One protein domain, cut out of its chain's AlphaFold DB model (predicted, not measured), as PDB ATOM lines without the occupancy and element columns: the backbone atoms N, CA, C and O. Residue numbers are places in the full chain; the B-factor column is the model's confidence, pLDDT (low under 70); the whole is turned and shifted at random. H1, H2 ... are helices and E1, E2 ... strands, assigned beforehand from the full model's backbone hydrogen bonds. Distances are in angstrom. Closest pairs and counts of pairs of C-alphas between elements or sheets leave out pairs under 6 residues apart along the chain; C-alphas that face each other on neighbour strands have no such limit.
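AT A GLANCE: This is residues 3 to 153 of the 153 residues of a protein of Bacillus thuringiensis serovar sotto str. T04001 (UniProt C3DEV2). Three helices running the same way, H2, H5 and H7, form a bundle in a small body, and a long arm, residues 131 to 153 with H8, sticks out from it and makes the longest axis. H3 packs across H5, while H6 lies by the beginning of H7. The 151 printed residues hold eight named helices and one named strand in the order H1 H2 H3 H4 H5 E1 H6 H7 H8, mostly helix. The whole is loose, with a radius of gyration of the C-alphas of 19.8 A and spans of 66 by 41 by 31 A.

IN THESE COORDINATES: H1, residues 8 to 12, begins at C-alpha 8 (128.284, 140.477, 160.124). H2 is residues 18 to 29, 16.3 A; H3 49 to 55; H4 57 to 61; H5 63 to 72, 14.4 A. Strand E1 is 78 to 81 and H6 93 to 96. H7, 104 to 123, measures 28.8 A. H8, 138 to 151, measures 20.4 A and ends at C-alpha 151 (120.298, 102.594, 199.137).

HOW THE PARTS SIT: H7 touches H2 at a shallow tilt of 6 degrees, closest C-alphas Val 26 and Gln 113, 6.9 A. With residues 112 to 120 alone it touches H5 at a shallow 21 degrees, closest C-alphas Leu 65 and Ala 116, 4.1 A. H3 touches H5 about perpendicular, 87 degrees, closest C-alphas Ile 55 and Lys 69, 5.7 A. H4 and H5 only just touch, only at the corner, with 3 pairs of C-alphas within 8 A, the closest Ser 59 and Ala 66, 4.9 A. H6 touches H7 only at the corner, closest C-alphas Gln 95 and Ala 105, 5.0 A. H1 is close to but not clearly touching H2. E1 pairs with no named strand; residues 3 to 4 pair with its residues 79 to 81, parallel. H8 touches no helix. Every O i to N i+4 pair is within hydrogen-bond range in H1, H2, H3, H5, H7 and H8; H4 has 0 of 1, but 2 of 2 O i to N i+3 pairs, and H6 is too short for an O i to N i+4 pair.

THE WHOLE: The two C-alphas farthest apart, of Thr 88 and Cys 153, are 66.8 A apart. The printed part has no cut; the links H2 to H3, E1 to H6 and H7 to H8 are long. The pLDDT is under 70 at residues 151 to 153.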
ATOM      1  N   LEU A   3     124.101 130.716 149.951       97.50
ATOM      2  CA  LEU A   3     123.366 131.328 151.054       97.50
ATOM      3  C   LEU A   3     123.636 132.839 151.094       97.50
ATOM      4  O   LEU A   3     124.689 133.298 150.644       97.50
ATOM      5  N   ASN A   4     122.693 133.589 151.659       96.25
ATOM      6  CA  ASN A   4     122.919 134.968 152.087       96.25
ATOM      7  C   ASN A   4     123.988 134.989 153.190       96.25
ATOM      8  O   ASN A   4     123.926 134.145 154.089       96.25
ATOM      9  N   ASP A   5     124.944 135.915 153.118       96.31
ATOM     10  CA  ASP A   5     125.990 136.050 154.131       96.31
ATOM     11  C   ASP A   5     125.590 137.044 155.222       96.31
ATOM     12  O   ASP A   5     125.638 138.252 155.042       96.31
ATOM     13  N   LEU A   6     125.182 136.517 156.367       94.25
ATOM     14  CA  LEU A   6     124.704 137.225 157.546       94.25
ATOM     15  C   LEU A   6     125.710 137.195 158.704       94.25
ATOM     16  O   LEU A   6     125.336 137.552 159.829       94.25
ATOM     17  N   GLN A   7     126.964 136.791 158.460       93.94
ATOM     18  CA  GLN A   7     127.989 136.689 159.503       93.94
ATOM     19  C   GLN A   7     128.163 138.013 160.259       93.94
ATOM     20  O   GLN A   7     128.246 138.017 161.486       93.94
ATOM     21  N   CYS A   8     128.126 139.141 159.545       91.88
ATOM     22  CA  CYS A   8     128.284 140.477 160.124       91.88
ATOM     23  C   CYS A   8     127.264 140.793 161.233       91.88
ATOM     24  O   CYS A   8     127.525 141.636 162.090       91.88
ATOM     25  N   LEU A   9     126.106 140.123 161.253       89.69
ATOM     26  CA  LEU A   9     125.098 140.312 162.294       89.69
ATOM     27  C   LEU A   9     125.562 139.790 163.657       89.69
ATOM     28  O   LEU A   9     125.167 140.351 164.677       89.69
ATOM     29  N   LEU A  10     126.390 138.741 163.678       90.12
ATOM     30  CA  LEU A  10     126.959 138.205 164.916       90.12
ATOM     31  C   LEU A  10     127.950 139.187 165.554       90.12
ATOM     32  O   LEU A  10     128.047 139.231 166.778       90.12
ATOM     33  N   ASP A  11     128.630 139.992 164.733       88.44
ATOM     34  CA  ASP A  11     129.580 141.015 165.181       88.44
ATOM     35  C   ASP A  11     128.894 142.349 165.525       88.44
ATOM     36  O   ASP A  11     129.382 143.108 166.357       88.44
ATOM     37  N   MET A  12     127.762 142.668 164.886       87.69
ATOM     38  CA  MET A  12     127.059 143.941 165.102       87.69
ATOM     39  C   MET A  12     126.148 143.954 166.335       87.69
ATOM     40  O   MET A  12     125.922 145.027 166.899       87.69
ATOM     41  N   PHE A  13     125.583 142.812 166.742       84.56
ATOM     42  CA  PHE A  13     124.576 142.754 167.807       84.56
ATOM     43  C   PHE A  13     125.051 141.930 169.007       84.56
ATOM     44  O   PHE A  13     125.330 140.735 168.899       84.56
ATOM     45  N   HIS A  14     125.081 142.569 170.182       87.56
ATOM     46  CA  HIS A  14     125.479 141.937 171.439       87.56
ATOM     47  C   HIS A  14     124.449 142.196 172.556       87.56
ATOM     48  O   HIS A  14     124.143 143.358 172.836       87.56
ATOM     49  N   PRO A  15     123.935 141.144 173.225       87.25
ATOM     50  CA  PRO A  15     124.187 139.727 172.943       87.25
ATOM     51  C   PRO A  15     123.620 139.301 171.577       87.25
ATOM     52  O   PRO A  15     122.648 139.886 171.097       87.25
ATOM     53  N   ALA A  16     124.234 138.286 170.960       88.75
ATOM     54  CA  ALA A  16     123.736 137.721 169.709       88.75
ATOM     55  C   ALA A  16     122.320 137.162 169.907       88.75
ATOM     56  O   ALA A  16     122.013 136.569 170.949       88.75
ATOM     57  N   ASP A  17     121.449 137.354 168.917       88.62
ATOM     58  CA  ASP A  17     120.060 136.934 169.045       88.62
ATOM     59  C   ASP A  17     119.929 135.393 169.035       88.62
ATOM     60  O   ASP A  17     120.711 134.699 168.370       88.62
ATOM     61  N   PRO A  18     118.929 134.825 169.738       90.81
ATOM     62  CA  PRO A  18     118.772 133.375 169.841       90.81
ATOM     63  C   PRO A  18     118.607 132.659 168.494       90.81
ATOM     64  O   PRO A  18     119.010 131.504 168.365       90.81
ATOM     65  N   ILE A  19     118.035 133.324 167.487       91.56
ATOM     66  CA  ILE A  19     117.799 132.729 166.170       91.56
ATOM     67  C   ILE A  19     119.112 132.617 165.396       91.56
ATOM     68  O   ILE A  19     119.398 131.553 164.840       91.56
ATOM     69  N   SER A  20     119.934 133.669 165.384       93.81
ATOM     70  CA  SER A  20     121.274 133.625 164.787       93.81
ATOM     71  C   SER A  20     122.162 132.590 165.473       93.81
ATOM     72  O   SER A  20     122.830 131.812 164.789       93.81
ATOM     73  N   MET A  21     122.107 132.508 166.805       94.75
ATOM     74  CA  MET A  21     122.855 131.499 167.558       94.75
ATOM     75  C   MET A  21     122.377 130.075 167.273       94.75
ATOM     76  O   MET A  21     123.206 129.185 167.103       94.75
ATOM     77  N   GLY A  22     121.065 129.852 167.144       95.12
ATOM     78  CA  GLY A  22     120.514 128.552 166.753       95.12
ATOM     79  C   GLY A  22     120.988 128.108 165.365       95.12
ATOM     80  O   GLY A  22     121.406 126.966 165.186       95.12
ATOM     81  N   LYS A  23     121.016 129.024 164.386       96.19
ATOM     82  CA  LYS A  23     121.551 128.735 163.041       96.19
ATOM     83  C   LYS A  23     123.028 128.362 163.097       96.19
ATOM     84  O   LYS A  23     123.429 127.372 162.486       96.19
ATOM     85  N   TYR A  24     123.818 129.131 163.848       96.75
ATOM     86  CA  TYR A  24     125.238 128.845 164.005       96.75
ATOM     87  C   TYR A  24     125.475 127.495 164.685       96.75
ATOM     88  O   TYR A  24     126.297 126.709 164.221       96.75
ATOM     89  N   PHE A  25     124.696 127.172 165.718       96.94
ATOM     90  CA  PHE A  25     124.761 125.878 166.387       96.94
ATOM     91  C   PHE A  25     124.482 124.711 165.429       96.94
ATOM     92  O   PHE A  25     125.249 123.751 165.413       96.94
ATOM     93  N   VAL A  26     123.450 124.811 164.580       97.81
ATOM     94  CA  VAL A  26     123.148 123.783 163.563       97.81
ATOM     95  C   VAL A  26     124.326 123.578 162.604       97.81
ATOM     96  O   VAL A  26     124.704 122.440 162.329       97.81
ATOM     97  N   ASN A  27     124.951 124.657 162.129       97.88
ATOM     98  CA  ASN A  27     126.122 124.563 161.252       97.88
ATOM     99  C   ASN A  27     127.347 123.977 161.971       97.88
ATOM    100  O   ASN A  27     128.104 123.204 161.382       97.88
ATOM    101  N   LEU A  28     127.518 124.288 163.256       97.25
ATOM    102  CA  LEU A  28     128.591 123.749 164.087       97.25
ATOM    103  C   LEU A  28     128.445 122.234 164.275       97.25
ATOM    104  O   LEU A  28     129.406 121.499 164.038       97.25
ATOM    105  N   VAL A  29     127.250 121.745 164.626       97.06
ATOM    106  CA  VAL A  29     127.013 120.295 164.771       97.06
ATOM    107  C   VAL A  29     127.071 119.561 163.431       97.06
ATOM    108  O   VAL A  29     127.506 118.415 163.382       97.06
ATOM    109  N   ALA A  30     126.750 120.237 162.325       96.94
ATOM    110  CA  ALA A  30     126.936 119.724 160.967       96.94
ATOM    111  C   ALA A  30     128.406 119.740 160.489       96.94
ATOM    112  O   ALA A  30     128.672 119.470 159.317       96.94
ATOM    113  N   LYS A  31     129.369 120.068 161.366       96.56
ATOM    114  CA  LYS A  31     130.811 120.166 161.063       96.56
ATOM    115  C   LYS A  31     131.135 121.185 159.959       96.56
ATOM    116  O   LYS A  31     132.101 121.023 159.216       96.56
ATOM    117  N   ARG A  32     130.340 122.254 159.872       97.50
ATOM    118  CA  ARG A  32     130.494 123.371 158.926       97.50
ATOM    119  C   ARG A  32     130.531 124.725 159.646       97.50
ATOM    120  O   ARG A  32     129.695 125.586 159.371       97.50
ATOM    121  N   PRO A  33     131.484 124.946 160.576       96.75
ATOM    122  CA  PRO A  33     131.600 126.227 161.280       96.75
ATOM    123  C   PRO A  33     131.887 127.399 160.330       96.75
ATOM    124  O   PRO A  33     131.546 128.534 160.640       96.75
ATOM    125  N   ASP A  34     132.447 127.121 159.149       96.75
ATOM    126  CA  ASP A  34     132.685 128.090 158.078       96.75
ATOM    127  C   ASP A  34     131.401 128.731 157.524       96.75
ATOM    128  O   ASP A  34     131.465 129.787 156.902       96.75
ATOM    129  N   LEU A  35     130.231 128.124 157.754       97.38
ATOM    130  CA  LEU A  35     128.942 128.689 157.350       97.38
ATOM    131  C   LEU A  35     128.369 129.697 158.359       97.38
ATOM    132  O   LEU A  35     127.351 130.312 158.051       97.38
ATOM    133  N   TRP A  36     128.978 129.892 159.535       96.75
ATOM    134  CA  TRP A  36     128.506 130.847 160.554       96.75
ATOM    135  C   TRP A  36     126.994 130.715 160.836       96.75
ATOM    136  O   TRP A  36     126.478 129.602 160.931       96.75
ATOM    137  N   ASN A  37     126.252 131.815 160.968       96.00
ATOM    138  CA  ASN A  37     124.791 131.835 161.122       96.00
ATOM    139  C   ASN A  37     124.023 131.727 159.785       96.00
ATOM    140  O   ASN A  37     122.808 131.951 159.757       96.00
ATOM    141  N   ASN A  38     124.687 131.374 158.679       97.31
ATOM    142  CA  ASN A  38     124.074 131.343 157.354       97.31
ATOM    143  C   ASN A  38     123.216 130.091 157.161       97.31
ATOM    144  O   ASN A  38     123.607 128.961 157.473       97.31
ATOM    145  N   SER A  39     122.001 130.288 156.654       95.62
ATOM    146  CA  SER A  39     120.983 129.242 156.605       95.62
ATOM    147  C   SER A  39     120.015 129.450 155.446       95.62
ATOM    148  O   SER A  39     119.670 130.587 155.135       95.62
ATOM    149  N   LEU A  40     119.478 128.357 154.895       96.00
ATOM    150  CA  LEU A  40     118.341 128.386 153.963       96.00
ATOM    151  C   LEU A  40     117.074 129.055 154.534       96.00
ATOM    152  O   LEU A  40     116.156 129.373 153.790       96.00
ATOM    153  N   THR A  41     116.999 129.296 155.844       92.12
ATOM    154  CA  THR A  41     115.916 130.097 156.446       92.12
ATOM    155  C   THR A  41     115.993 131.583 156.084       92.12
ATOM    156  O   THR A  41     114.989 132.287 156.171       92.12
ATOM    157  N   ALA A  42     117.175 132.077 155.704       91.12
ATOM    158  CA  ALA A  42     117.382 133.451 155.278       91.12
ATOM    159  C   ALA A  42     117.456 133.524 153.751       91.12
ATOM    160  O   ALA A  42     118.368 132.991 153.122       91.12
ATOM    161  N   VAL A  43     116.497 134.231 153.159       90.88
ATOM    162  CA  VAL A  43     116.581 134.640 151.754       90.88
ATOM    163  C   VAL A  43     117.606 135.778 151.596       90.88
ATOM    164  O   VAL A  43     117.913 136.448 152.584       90.88
ATOM    165  N   PRO A  44     118.132 136.026 150.385       93.75
ATOM    166  CA  PRO A  44     118.072 135.165 149.204       93.75
ATOM    167  C   PRO A  44     119.016 133.957 149.308       93.75
ATOM    168  O   PRO A  44     120.067 134.006 149.934       93.75
ATOM    169  N   HIS A  45     118.656 132.870 148.635       94.81
ATOM    170  CA  HIS A  45     119.500 131.685 148.500       94.81
ATOM    171  C   HIS A  45     119.287 131.036 147.129       94.81
ATOM    172  O   HIS A  45     118.226 131.190 146.516       94.81
ATOM    173  N   ALA A  46     120.261 130.260 146.662       95.12
ATOM    174  CA  ALA A  46     120.163 129.522 145.407       95.12
ATOM    175  C   ALA A  46     120.582 128.057 145.572       95.12
ATOM    176  O   ALA A  46     121.593 127.726 146.202       95.12
ATOM    177  N   MET A  47     119.822 127.159 144.946       95.88
ATOM    178  CA  MET A  47     120.069 125.722 144.967       95.88
ATOM    179  C   MET A  47     120.012 125.157 143.549       95.88
ATOM    180  O   MET A  47     119.095 125.440 142.785       95.88
ATOM    181  N   HIS A  48     121.004 124.344 143.194       96.88
ATOM    182  CA  HIS A  48     121.016 123.642 141.915       96.88
ATOM    183  C   HIS A  48     120.006 122.484 141.953       96.88
ATOM    184  O   HIS A  48     119.962 121.760 142.944       96.88
ATOM    185  N   LYS A  49     119.268 122.237 140.858       97.25
ATOM    186  CA  LYS A  49     118.243 121.172 140.767       97.25
ATOM    187  C   LYS A  49     118.733 119.805 141.266       97.25
ATOM    188  O   LYS A  49     118.082 119.205 142.107       97.25
ATOM    189  N   ARG A  50     119.931 119.388 140.829       97.62
ATOM    190  CA  ARG A  50     120.621 118.166 141.295       97.62
ATOM    191  C   ARG A  50     120.654 117.985 142.820       97.62
ATOM    192  O   ARG A  50     120.650 116.860 143.294       97.62
ATOM    193  N   VAL A  51     120.753 119.081 143.578       97.88
ATOM    194  CA  VAL A  51     120.772 119.017 145.042       97.88
ATOM    195  C   VAL A  51     119.384 118.645 145.537       97.88
ATOM    196  O   VAL A  51     119.262 117.697 146.298       97.88
ATOM    197  N   ILE A  52     118.346 119.327 145.041       97.62
ATOM    198  CA  ILE A  52     116.940 119.065 145.386       97.62
ATOM    199  C   ILE A  52     116.561 117.617 145.065       97.62
ATOM    200  O   ILE A  52     115.982 116.931 145.899       97.62
ATOM    201  N   GLU A  53     116.935 117.138 143.877       97.94
ATOM    202  CA  GLU A  53     116.692 115.755 143.450       97.94
ATOM    203  C   GLU A  53     117.346 114.731 144.389       97.94
ATOM    204  O   GLU A  53     116.843 113.620 144.526       97.94
ATOM    205  N   LYS A  54     118.443 115.109 145.054       98.12
ATOM    206  CA  LYS A  54     119.187 114.244 145.964       98.12
ATOM    207  C   LYS A  54     118.680 114.302 147.410       98.12
ATOM    208  O   LYS A  54     118.595 113.259 148.046       98.12
ATOM    209  N   ILE A  55     118.332 115.485 147.924       97.69
ATOM    210  CA  ILE A  55     117.855 115.660 149.313       97.69
ATOM    211  C   ILE A  55     116.347 115.400 149.483       97.69
ATOM    212  O   ILE A  55     115.872 115.210 150.609       97.69
ATOM    213  N   GLY A  56     115.605 115.384 148.373       97.81
ATOM    214  CA  GLY A  56     114.152 115.250 148.333       97.81
ATOM    215  C   GLY A  56     113.439 116.603 148.379       97.81
ATOM    216  O   GLY A  56     113.818 117.504 149.128       97.81
ATOM    217  N   TYR A  57     112.390 116.757 147.570       97.06
ATOM    218  CA  TYR A  57     111.597 117.993 147.492       97.06
ATOM    219  C   TYR A  57     110.842 118.299 148.791       97.06
ATOM    220  O   TYR A  57     110.687 119.458 149.163       97.06
ATOM    221  N   ASP A  58     110.410 117.256 149.488       97.19
ATOM    222  CA  ASP A  58     109.788 117.285 150.810       97.19
ATOM    223  C   ASP A  58     110.681 117.958 151.860       97.19
ATOM    224  O   ASP A  58     110.191 118.719 152.693       97.19
ATOM    225  N   SER A  59     112.003 117.773 151.771       96.75
ATOM    226  CA  SER A  59     112.940 118.403 152.707       96.75
ATOM    227  C   SER A  59     112.936 119.931 152.640       96.75
ATOM    228  O   SER A  59     113.262 120.579 153.630       96.75
ATOM    229  N   LEU A  60     112.528 120.522 151.509       95.88
ATOM    230  CA  LEU A  60     112.499 121.975 151.324       95.88
ATOM    231  C   LEU A  60     111.440 122.671 152.188       95.88
ATOM    232  O   LEU A  60     111.518 123.885 152.367       95.88
ATOM    233  N   VAL A  61     110.472 121.922 152.726       96.44
ATOM    234  CA  VAL A  61     109.479 122.443 153.679       96.44
ATOM    235  C   VAL A  61     110.152 122.896 154.975       96.44
ATOM    236  O   VAL A  61     109.687 123.849 155.594       96.44
ATOM    237  N   ILE A  62     111.267 122.255 155.346       97.69
ATOM    238  CA  ILE A  62     112.033 122.525 156.564       97.69
ATOM    239  C   ILE A  62     113.450 122.950 156.140       97.69
ATOM    240  O   ILE A  62     114.343 122.113 155.974       97.69
ATOM    241  N   PRO A  63     113.705 124.256 155.940       96.94
ATOM    242  CA  PRO A  63     114.973 124.748 155.401       96.94
ATOM    243  C   PRO A  63     116.249 124.242 156.106       96.94
ATOM    244  O   PRO A  63     117.191 123.868 155.400       96.94
ATOM    245  N   PRO A  64     116.346 124.186 157.454       97.75
ATOM    246  CA  PRO A  64     117.543 123.646 158.101       97.75
ATOM    247  C   PRO A  64     117.724 122.139 157.853       97.75
ATOM    248  O   PRO A  64     118.864 121.692 157.744       97.75
ATOM    249  N   LEU A  65     116.643 121.366 157.683       98.44
ATOM    250  CA  LEU A  65     116.716 119.945 157.327       98.44
ATOM    251  C   LEU A  65     117.247 119.763 155.901       98.44
ATOM    252  O   LEU A  65     118.143 118.950 155.681       98.44
ATOM    253  N   ALA A  66     116.750 120.545 154.939       98.38
ATOM    254  CA  ALA A  66     117.275 120.548 153.572       98.38
ATOM    255  C   ALA A  66     118.775 120.879 153.530       98.38
ATOM    256  O   ALA A  66     119.546 120.214 152.835       98.38
ATOM    257  N   GLN A  67     119.207 121.884 154.302       98.50
ATOM    258  CA  GLN A  67     120.620 122.246 154.417       98.50
ATOM    259  C   GLN A  67     121.443 121.120 155.051       98.50
ATOM    260  O   GLN A  67     122.492 120.778 154.511       98.50
ATOM    261  N   MET A  68     120.958 120.507 156.136       98.44
ATOM    262  CA  MET A  68     121.624 119.381 156.798       98.44
ATOM    263  C   MET A  68     121.808 118.199 155.841       98.44
ATOM    264  O   MET A  68     122.922 117.706 155.678       98.44
ATOM    265  N   LYS A  69     120.742 117.796 155.138       98.50
ATOM    266  CA  LYS A  69     120.808 116.752 154.108       98.50
ATOM    267  C   LYS A  69     121.831 117.091 153.026       98.50
ATOM    268  O   LYS A  69     122.619 116.236 152.640       98.50
ATOM    269  N   ALA A  70     121.867 118.339 152.562       98.38
ATOM    270  CA  ALA A  70     122.827 118.751 151.545       98.38
ATOM    271  C   ALA A  70     124.286 118.712 152.040       98.38
ATOM    272  O   ALA A  70     125.173 118.350 151.267       98.38
ATOM    273  N   ILE A  71     124.536 119.057 153.309       98.12
ATOM    274  CA  ILE A  71     125.862 118.940 153.941       98.12
ATOM    275  C   ILE A  71     126.281 117.471 154.034       98.12
ATOM    276  O   ILE A  71     127.404 117.139 153.662       98.12
ATOM    277  N   LEU A  72     125.383 116.594 154.494       97.50
ATOM    278  CA  LEU A  72     125.650 115.160 154.654       97.50
ATOM    279  C   LEU A  72     125.879 114.447 153.314       97.50
ATOM    280  O   LEU A  72     126.702 113.540 153.233       97.50
ATOM    281  N   GLU A  73     125.231 114.916 152.248       97.50
ATOM    282  CA  GLU A  73     125.475 114.493 150.861       97.50
ATOM    283  C   GLU A  73     126.702 115.173 150.222       97.50
ATOM    284  O   GLU A  73     126.953 115.038 149.023       97.50
ATOM    285  N   VAL A  74     127.488 115.905 151.020       96.75
ATOM    286  CA  VAL A  74     128.775 116.508 150.643       96.75
ATOM    287  C   VAL A  74     128.648 117.499 149.476       96.75
ATOM    288  O   VAL A  74     129.564 117.692 148.673       96.75
ATOM    289  N   PHE A  75     127.504 118.181 149.360       98.31
ATOM    290  CA  PHE A  75     127.365 119.259 148.388       98.31
ATOM    291  C   PHE A  75     128.139 120.506 148.822       98.31
ATOM    292  O   PHE A  75     128.197 120.872 149.995       98.31
ATOM    293  N   SER A  76     128.682 121.229 147.841       97.31
ATOM    294  CA  SER A  76     129.271 122.548 148.080       97.31
ATOM    295  C   SER A  76     128.187 123.544 148.501       97.31
ATOM    296  O   SER A  76     127.180 123.718 147.801       97.31
ATOM    297  N   ILE A  77     128.400 124.205 149.638       97.94
ATOM    298  CA  ILE A  77     127.546 125.267 150.182       97.94
ATOM    299  C   ILE A  77     128.456 126.421 150.581       97.94
ATOM    300  O   ILE A  77     129.417 126.189 151.312       97.94
ATOM    301  N   THR A  78     128.148 127.630 150.122       97.31
ATOM    302  CA  THR A  78     128.907 128.846 150.435       97.31
ATOM    303  C   THR A  78     127.958 130.001 150.736       97.31
ATOM    304  O   THR A  78     126.896 130.107 150.121       97.31
ATOM    305  N   ALA A  79     128.342 130.878 151.658       96.00
ATOM    306  CA  ALA A  79     127.751 132.206 151.782       96.00
ATOM    307  C   ALA A  79     128.532 133.174 150.880       96.00
ATOM    308  O   ALA A  79     129.738 132.992 150.722       96.00
ATOM    309  N   VAL A  80     127.849 134.099 150.199       92.69
ATOM    310  CA  VAL A  80     128.481 134.904 149.132       92.69
ATOM    311  C   VAL A  80     128.399 136.402 149.384       92.69
ATOM    312  O   VAL A  80     129.430 137.057 149.346       92.69
ATOM    313  N   GLU A  81     127.203 136.943 149.602       93.44
ATOM    314  CA  GLU A  81     127.001 138.388 149.726       93.44
ATOM    315  C   GLU A  81     125.986 138.678 150.825       93.44
ATOM    316  O   GLU A  81     125.001 137.943 150.963       93.44
ATOM    317  N   PHE A  82     126.212 139.762 151.567       94.12
ATOM    318  CA  PHE A  82     125.261 140.255 152.552       94.12
ATOM    319  C   PHE A  82     124.109 140.986 151.867       94.12
ATOM    320  O   PHE A  82     124.274 142.023 151.226       94.12
ATOM    321  N   VAL A  83     122.901 140.477 152.083       92.44
ATOM    322  CA  VAL A  83     121.656 141.160 151.745       92.44
ATOM    323  C   VAL A  83     120.865 141.367 153.030       92.44
ATOM    324  O   VAL A  83     120.448 140.402 153.675       92.44
ATOM    325  N   ASP A  84     120.638 142.630 153.402       89.25
ATOM    326  CA  ASP A  84     119.848 142.987 154.585       89.25
ATOM    327  C   ASP A  84     118.388 142.573 154.390       89.25
ATOM    328  O   ASP A  84     117.599 143.258 153.738       89.25
ATOM    329  N   VAL A  85     118.038 141.434 154.980       85.75
ATOM    330  CA  VAL A  85     116.671 140.909 154.977       85.75
ATOM    331  C   VAL A  85     115.927 141.154 156.281       85.75
ATOM    332  O   VAL A  85     114.729 140.884 156.362       85.75
ATOM    333  N   ILE A  86     116.609 141.695 157.293       82.62
ATOM    334  CA  ILE A  86     116.008 141.992 158.593       82.62
ATOM    335  C   ILE A  86     115.087 143.194 158.456       82.62
ATOM    336  O   ILE A  86     113.924 143.118 158.850       82.62
ATOM    337  N   LYS A  87     115.566 144.283 157.842       81.00
ATOM    338  CA  LYS A  87     114.758 145.503 157.676       81.00
ATOM    339  C   LYS A  87     113.548 145.292 156.776       81.00
ATOM    340  O   LYS A  87     112.518 145.931 156.965       81.00
ATOM    341  N   THR A  88     113.666 144.399 155.796       78.31
ATOM    342  CA  THR A  88     112.582 144.084 154.861       78.31
ATOM    343  C   THR A  88     111.616 143.031 155.394       78.31
ATOM    344  O   THR A  88     110.566 142.810 154.786       78.31
ATOM    345  N   ASN A  89     111.943 142.348 156.499       79.75
ATOM    346  CA  ASN A  89     111.074 141.317 157.047       79.75
ATOM    347  C   ASN A  89     109.791 141.949 157.601       79.75
ATOM    348  O   ASN A  89     109.812 142.753 158.534       79.75
ATOM    349  N   ARG A  90     108.646 141.567 157.031       83.81
ATOM    350  CA  ARG A  90     107.351 142.091 157.464       83.81
ATOM    351  C   ARG A  90     107.034 141.588 158.869       83.81
ATOM    352  O   ARG A  90     106.745 140.405 159.054       83.81
ATOM    353  N   VAL A  91     106.976 142.507 159.828       84.00
ATOM    354  CA  VAL A  91     106.508 142.203 161.180       84.00
ATOM    355  C   VAL A  91     105.029 141.816 161.131       84.00
ATOM    356  O   VAL A  91     104.189 142.478 160.523       84.00
ATOM    357  N   ARG A  92     104.732 140.686 161.760       86.50
ATOM    358  CA  ARG A  92     103.408 140.066 161.867       86.50
ATOM    359  C   ARG A  92     103.116 139.838 163.348       86.50
ATOM    360  O   ARG A  92     103.795 138.977 163.912       86.50
ATOM    361  N   PRO A  93     102.215 140.595 163.994       85.94
ATOM    362  CA  PRO A  93     101.984 140.509 165.440       85.94
ATOM    363  C   PRO A  93     101.674 139.093 165.936       85.94
ATOM    364  O   PRO A  93     102.165 138.682 166.977       85.94
ATOM    365  N   GLU A  94     100.944 138.307 165.153       86.50
ATOM    366  CA  GLU A  94     100.591 136.921 165.456       86.50
ATOM    367  C   GLU A  94     101.781 135.946 165.414       86.50
ATOM    368  O   GLU A  94     101.702 134.852 165.964       86.50
ATOM    369  N   GLN A  95     102.884 136.323 164.759       85.56
ATOM    370  CA  GLN A  95     104.106 135.512 164.667       85.56
ATOM    371  C   GLN A  95     105.250 136.065 165.526       85.56
ATOM    372  O   GLN A  95     106.052 135.296 166.044       85.56
ATOM    373  N   HIS A  96     105.343 137.391 165.643       85.62
ATOM    374  CA  HIS A  96     106.461 138.100 166.272       85.62
ATOM    375  C   HIS A  96     106.104 138.667 167.649       85.62
ATOM    376  O   HIS A  96     106.991 139.094 168.382       85.62
ATOM    377  N   GLY A  97     104.816 138.712 167.991       84.62
ATOM    378  CA  GLY A  97     104.357 139.123 169.307       84.62
ATOM    379  C   GLY A  97     104.615 138.045 170.354       84.62
ATOM    380  O   GLY A  97     104.659 136.852 170.054       84.62
ATOM    381  N   PHE A  98     104.751 138.485 171.602       86.19
ATOM    382  CA  PHE A  98     104.793 137.589 172.748       86.19
ATOM    383  C   PHE A  98     103.391 137.047 173.035       86.19
ATOM    384  O   PHE A  98     102.477 137.803 173.361       86.19
ATOM    385  N   VAL A  99     103.235 135.730 172.950       83.94
ATOM    386  CA  VAL A  99     102.008 135.001 173.276       83.94
ATOM    387  C   VAL A  99     102.383 133.907 174.270       83.94
ATOM    388  O   VAL A  99     103.243 133.078 173.988       83.94
ATOM    389  N   ASN A 100     101.780 133.917 175.463       84.38
ATOM    390  CA  ASN A 100     102.058 132.943 176.532       84.38
ATOM    391  C   ASN A 100     103.555 132.822 176.895       84.38
ATOM    392  O   ASN A 100     104.066 131.728 177.128       84.38
ATOM    393  N   GLY A 101     104.274 133.950 176.908       85.81
ATOM    394  CA  GLY A 101     105.705 133.996 177.226       85.81
ATOM    395  C   GLY A 101     106.633 133.499 176.112       85.81
ATOM    396  O   GLY A 101     107.831 133.366 176.348       85.81
ATOM    397  N   ARG A 102     106.114 133.234 174.906       86.56
ATOM    398  CA  ARG A 102     106.890 132.762 173.752       86.56
ATOM    399  C   ARG A 102     106.625 133.609 172.514       86.56
ATOM    400  O   ARG A 102     105.610 134.294 172.429       86.56
ATOM    401  N   ILE A 103     107.536 133.544 171.548       90.38
ATOM    402  CA  ILE A 103     107.354 134.134 170.218       90.38
ATOM    403  C   ILE A 103     107.046 132.979 169.254       90.38
ATOM    404  O   ILE A 103     107.936 132.159 169.020       90.38
ATOM    405  N   PRO A 104     105.839 132.887 168.663       91.88
ATOM    406  CA  PRO A 104     105.457 131.749 167.817       91.88
ATOM    407  C   PRO A 104     106.399 131.496 166.632       91.88
ATOM    408  O   PRO A 104     106.635 130.352 166.247       91.88
ATOM    409  N   ALA A 105     106.972 132.554 166.050       90.50
ATOM    410  CA  ALA A 105     107.995 132.416 165.019       90.50
ATOM    411  C   ALA A 105     109.262 131.728 165.537       90.50
ATOM    412  O   ALA A 105     109.849 130.936 164.806       90.50
ATOM    413  N   PHE A 106     109.669 131.999 166.780       92.62
ATOM    414  CA  PHE A 106     110.859 131.390 167.369       92.62
ATOM    415  C   PHE A 106     110.621 129.906 167.626       92.62
ATOM    416  O   PHE A 106     111.453 129.103 167.226       92.62
ATOM    417  N   ASP A 107     109.469 129.540 168.199       92.56
ATOM    418  CA  ASP A 107     109.113 128.132 168.423       92.56
ATOM    419  C   ASP A 107     109.150 127.329 167.114       92.56
ATOM    420  O   ASP A 107     109.698 126.229 167.081       92.56
ATOM    421  N   ARG A 108     108.643 127.899 166.010       93.75
ATOM    422  CA  ARG A 108     108.726 127.268 164.684       93.75
ATOM    423  C   ARG A 108     110.167 127.114 164.206       93.75
ATOM    424  O   ARG A 108     110.556 126.024 163.813       93.75
ATOM    425  N   ILE A 109     110.958 128.189 164.252       94.06
ATOM    426  CA  ILE A 109     112.348 128.161 163.776       94.06
ATOM    427  C   ILE A 109     113.174 127.147 164.577       94.06
ATOM    428  O   ILE A 109     113.945 126.392 163.991       94.06
ATOM    429  N   PHE A 110     113.005 127.100 165.900       95.12
ATOM    430  CA  PHE A 110     113.678 126.112 166.738       95.12
ATOM    431  C   PHE A 110     113.166 124.693 166.479       95.12
ATOM    432  O   PHE A 110     113.977 123.775 166.440       95.12
ATOM    433  N   GLY A 111     111.863 124.504 166.248       96.88
ATOM    434  CA  GLY A 111     111.301 123.217 165.828       96.88
ATOM    435  C   GLY A 111     111.968 122.687 164.557       96.88
ATOM    436  O   GLY A 111     112.510 121.585 164.564       96.88
ATOM    437  N   ASP A 112     112.055 123.520 163.520       97.56
ATOM    438  CA  ASP A 112     112.718 123.173 162.260       97.56
ATOM    439  C   ASP A 112     114.203 122.807 162.478       97.56
ATOM    440  O   ASP A 112     114.724 121.851 161.897       97.56
ATOM    441  N   GLN A 113     114.911 123.558 163.330       97.62
ATOM    442  CA  GLN A 113     116.309 123.273 163.682       97.62
ATOM    443  C   GLN A 113     116.458 121.940 164.428       97.62
ATOM    444  O   GLN A 113     117.393 121.188 164.153       97.62
ATOM    445  N   LEU A 114     115.538 121.630 165.345       97.44
ATOM    446  CA  LEU A 114     115.520 120.359 166.066       97.44
ATOM    447  C   LEU A 114     115.272 119.183 165.123       97.44
ATOM    448  O   LEU A 114     115.916 118.151 165.284       97.44
ATOM    449  N   GLU A 115     114.418 119.335 164.110       98.19
ATOM    450  CA  GLU A 115     114.221 118.303 163.087       98.19
ATOM    451  C   GLU A 115     115.495 118.050 162.268       98.19
ATOM    452  O   GLU A 115     115.849 116.898 162.005       98.19
ATOM    453  N   ALA A 116     116.247 119.102 161.931       98.19
ATOM    454  CA  ALA A 116     117.539 118.962 161.259       98.19
ATOM    455  C   ALA A 116     118.572 118.217 162.125       98.19
ATOM    456  O   ALA A 116     119.301 117.360 161.625       98.19
ATOM    457  N   ILE A 117     118.625 118.515 163.427       98.00
ATOM    458  CA  ILE A 117     119.516 117.834 164.378       98.00
ATOM    459  C   ILE A 117     119.077 116.382 164.591       98.00
ATOM    460  O   ILE A 117     119.915 115.484 164.593       98.00
ATOM    461  N   ALA A 118     117.776 116.126 164.724       98.19
ATOM    462  CA  ALA A 118     117.245 114.773 164.842       98.19
ATOM    463  C   ALA A 118     117.619 113.926 163.618       98.19
ATOM    464  O   ALA A 118     118.050 112.784 163.773       98.19
ATOM    465  N   TYR A 119     117.535 114.504 162.416       98.25
ATOM    466  CA  TYR A 119     117.991 113.845 161.195       98.25
ATOM    467  C   TYR A 119     119.495 113.552 161.216       98.25
ATOM    468  O   TYR A 119     119.890 112.442 160.871       98.25
ATOM    469  N   LEU A 120     120.332 114.502 161.655       98.19
ATOM    470  CA  LEU A 120     121.775 114.280 161.807       98.19
ATOM    471  C   LEU A 120     122.055 113.072 162.710       98.19
ATOM    472  O   LEU A 120     122.783 112.174 162.305       98.19
ATOM    473  N   LEU A 121     121.437 113.022 163.892       97.88
ATOM    474  CA  LEU A 121     121.628 111.929 164.849       97.88
ATOM    475  C   LEU A 121     121.161 110.576 164.294       97.88
ATOM    476  O   LEU A 121     121.809 109.562 164.528       97.88
ATOM    477  N   GLN A 122     120.065 110.554 163.530       97.44
ATOM    478  CA  GLN A 122     119.592 109.343 162.849       97.44
ATOM    479  C   GLN A 122     120.529 108.900 161.719       97.44
ATOM    480  O   GLN A 122     120.680 107.704 161.485       97.44
ATOM    481  N   TYR A 123     121.127 109.854 161.005       96.81
ATOM    482  CA  TYR A 123     122.041 109.583 159.900       96.81
ATOM    483  C   TYR A 123     123.412 109.099 160.384       96.81
ATOM    484  O   TYR A 123     124.081 108.346 159.678       96.81
ATOM    485  N   THR A 124     123.838 109.534 161.572       95.50
ATOM    486  CA  THR A 124     125.138 109.182 162.144       95.50
ATOM    487  C   THR A 124     125.036 108.197 163.308       95.50
ATOM    488  O   THR A 124     125.270 107.005 163.138       95.50
ATOM    489  N   ASP A 125     124.747 108.710 164.502       94.62
ATOM    490  CA  ASP A 125     124.805 108.052 165.804       94.62
ATOM    491  C   ASP A 125     124.299 109.032 166.882       94.62
ATOM    492  O   ASP A 125     124.102 110.225 166.626       94.62
ATOM    493  N   GLU A 126     124.142 108.546 168.117       93.12
ATOM    494  CA  GLU A 126     123.666 109.324 169.272       93.12
ATOM    495  C   GLU A 126     124.526 110.557 169.619       93.12
ATOM    496  O   GLU A 126     124.083 111.431 170.364       93.12
ATOM    497  N   ARG A 127     125.751 110.642 169.087       92.31
ATOM    498  CA  ARG A 127     126.692 111.740 169.315       92.31
ATOM    499  C   ARG A 127     126.867 112.641 168.101       92.31
ATOM    500  O   ARG A 127     127.695 113.543 168.174       92.31
ATOM    501  N   GLY A 128     126.169 112.427 166.987       93.25
ATOM    502  CA  GLY A 128     126.378 113.232 165.778       93.25
ATOM    503  C   GLY A 128     127.755 113.011 165.135       93.25
ATOM    504  O   GLY A 128     128.335 113.946 164.577       93.25
ATOM    505  N   SER A 129     128.351 111.821 165.295       92.44
ATOM    506  CA  SER A 129     129.742 111.527 164.918       92.44
ATOM    507  C   SER A 129     130.786 112.422 165.594       92.44
ATOM    508  O   SER A 129     131.860 112.678 165.030       92.44
ATOM    509  N   PHE A 130     130.487 112.930 166.789       92.44
ATOM    510  CA  PHE A 130     131.478 113.549 167.661       92.44
ATOM    511  C   PHE A 130     132.131 112.486 168.541       92.44
ATOM    512  O   PHE A 130     131.455 111.646 169.136       92.44
ATOM    513  N   THR A 131     133.458 112.554 168.671       90.44
ATOM    514  CA  THR A 131     134.210 111.659 169.558       90.44
ATOM    515  C   THR A 131     133.709 111.757 171.002       90.44
ATOM    516  O   THR A 131     133.258 112.820 171.452       90.44
ATOM    517  N   ASP A 132     133.786 110.653 171.746       88.56
ATOM    518  CA  ASP A 132     133.611 110.698 173.198       88.56
ATOM    519  C   ASP A 132     134.837 111.248 173.939       88.56
ATOM    520  O   ASP A 132     134.759 111.548 175.133       88.56
ATOM    521  N   GLY A 133     135.921 111.500 173.199       87.50
ATOM    522  CA  GLY A 133     137.210 111.900 173.740       87.50
ATOM    523  C   GLY A 133     137.786 110.791 174.614       87.50
ATOM    524  O   GLY A 133     137.485 109.618 174.413       87.50
ATOM    525  N   ASP A 134     138.547 111.190 175.626       87.31
ATOM    526  CA  ASP A 134     139.173 110.278 176.590       87.31
ATOM    527  C   ASP A 134     138.321 110.112 177.861       87.31
ATOM    528  O   ASP A 134     138.843 109.943 178.964       87.31
ATOM    529  N   ARG A 135     136.991 110.243 177.747       85.38
ATOM    530  CA  ARG A 135     136.101 110.097 178.905       85.38
ATOM    531  C   ARG A 135     136.046 108.639 179.336       85.38
ATOM    532  O   ARG A 135     135.506 107.799 178.621       85.38
ATOM    533  N   ASP A 136     136.508 108.371 180.549       86.06
ATOM    534  CA  ASP A 136     136.308 107.081 181.196       86.06
ATOM    535  C   ASP A 136     134.841 106.937 181.643       86.06
ATOM    536  O   ASP A 136     134.383 107.540 182.620       86.06
ATOM    537  N   ARG A 137     134.072 106.168 180.868       85.06
ATOM    538  CA  ARG A 137     132.658 105.879 181.147       85.06
ATOM    539  C   ARG A 137     132.480 104.816 182.228       85.06
ATOM    540  O   ARG A 137     131.388 104.747 182.802       85.06
ATOM    541  N   ASP A 138     133.518 104.043 182.537       88.44
ATOM    542  CA  ASP A 138     133.450 102.968 183.523       88.44
ATOM    543  C   ASP A 138     133.332 103.536 184.938       88.44
ATOM    544  O   ASP A 138     132.575 102.994 185.745       88.44
ATOM    545  N   ILE A 139     133.948 104.694 185.208       91.38
ATOM    546  CA  ILE A 139     133.809 105.421 186.485       91.38
ATOM    547  C   ILE A 139     132.338 105.743 186.784       91.38
ATOM    548  O   ILE A 139     131.870 105.545 187.901       91.38
ATOM    549  N   ILE A 140     131.565 106.186 185.786       86.38
ATOM    550  CA  ILE A 140     130.137 106.494 185.984       86.38
ATOM    551  C   ILE A 140     129.354 105.221 186.331       86.38
ATOM    552  O   ILE A 140     128.445 105.255 187.160       86.38
ATOM    553  N   GLN A 141     129.693 104.090 185.708       89.06
ATOM    554  CA  GLN A 141     129.043 102.812 186.005       89.06
ATOM    555  C   GLN A 141     129.433 102.273 187.384       89.06
ATOM    556  O   GLN A 141     128.598 101.652 188.039       89.06
ATOM    557  N   GLN A 142     130.668 102.512 187.832       90.75
ATOM    558  CA  GLN A 142     131.118 102.187 189.185       90.75
ATOM    559  C   GLN A 142     130.353 103.013 190.227       90.75
ATOM    560  O   GLN A 142     129.700 102.423 191.083       90.75
ATOM    561  N   LEU A 143     130.302 104.341 190.075       90.69
ATOM    562  CA  LEU A 143     129.567 105.230 190.987       90.69
ATOM    563  C   LEU A 143     128.075 104.870 191.080       90.69
ATOM    564  O   LEU A 143     127.520 104.776 192.169       90.69
ATOM    565  N   ARG A 144     127.425 104.562 189.948       89.38
ATOM    566  CA  ARG A 144     126.015 104.124 189.935       89.38
ATOM    567  C   ARG A 144     125.776 102.800 190.663       89.38
ATOM    568  O   ARG A 144     124.666 102.562 191.133       89.38
ATOM    569  N   LYS A 145     126.763 101.899 190.690       89.00
ATOM    570  CA  LYS A 145     126.676 100.644 191.453       89.00
ATOM    571  C   LYS A 145     126.858 100.905 192.948       89.00
ATOM    572  O   LYS A 145     126.144 100.307 193.742       89.00
ATOM    573  N   GLU A 146     127.769 101.800 193.317       88.50
ATOM    574  CA  GLU A 146     128.009 102.195 194.708       88.50
ATOM    575  C   GLU A 146     126.792 102.899 195.326       88.50
ATOM    576  O   GLU A 146     126.387 102.540 196.430       88.50
ATOM    577  N   GLU A 147     126.140 103.813 194.598       85.94
ATOM    578  CA  GLU A 147     124.894 104.463 195.041       85.94
ATOM    579  C   GLU A 147     123.785 103.434 195.309       85.94
ATOM    580  O   GLU A 147     123.213 103.409 196.395       85.94
ATOM    581  N   LYS A 148     123.547 102.506 194.371       82.00
ATOM    582  CA  LYS A 148     122.532 101.450 194.542       82.00
ATOM    583  C   LYS A 148     122.803 100.540 195.737       82.00
ATOM    584  O   LYS A 148     121.871 100.166 196.433       82.00
ATOM    585  N   ASN A 149     124.067 100.206 195.987       76.31
ATOM    586  CA  ASN A 149     124.445  99.385 197.138       76.31
ATOM    587  C   ASN A 149     124.287 100.131 198.474       76.31
ATOM    588  O   ASN A 149     124.176  99.490 199.514       76.31
ATOM    589  N   THR A 150     124.300 101.466 198.455       73.00
ATOM    590  CA  THR A 150     124.119 102.299 199.653       73.00
ATOM    591  C   THR A 150     122.634 102.481 199.985       73.00
ATOM    592  O   THR A 150     122.288 102.547 201.158       73.00
ATOM    593  N   ASP A 151     121.759 102.495 198.974       66.25
ATOM    594  CA  ASP A 151     120.298 102.594 199.137       66.25
ATOM    595  C   ASP A 151     119.621 101.261 199.532       66.25
ATOM    596  O   ASP A 151     118.470 101.254 199.968       66.25
ATOM    597  N   GLU A 152     120.311 100.124 199.376       59.22
ATOM    598  CA  GLU A 152     119.827  98.784 199.759       59.22
ATOM    599  C   GLU A 152     120.226  98.361 201.193       59.22
ATOM    600  O   GLU A 152     119.907  97.244 201.612       59.22
ATOM    601  N   CYS A 153     120.893  99.241 201.954       51.03
ATOM    602  CA  CYS A 153     121.342  99.021 203.336       51.03
ATOM    603  C   CYS A 153     120.542  99.858 204.348       51.03
ATOM    604  O   CYS A 153     120.259  99.316 205.443       51.03
TER     605      CYS A 153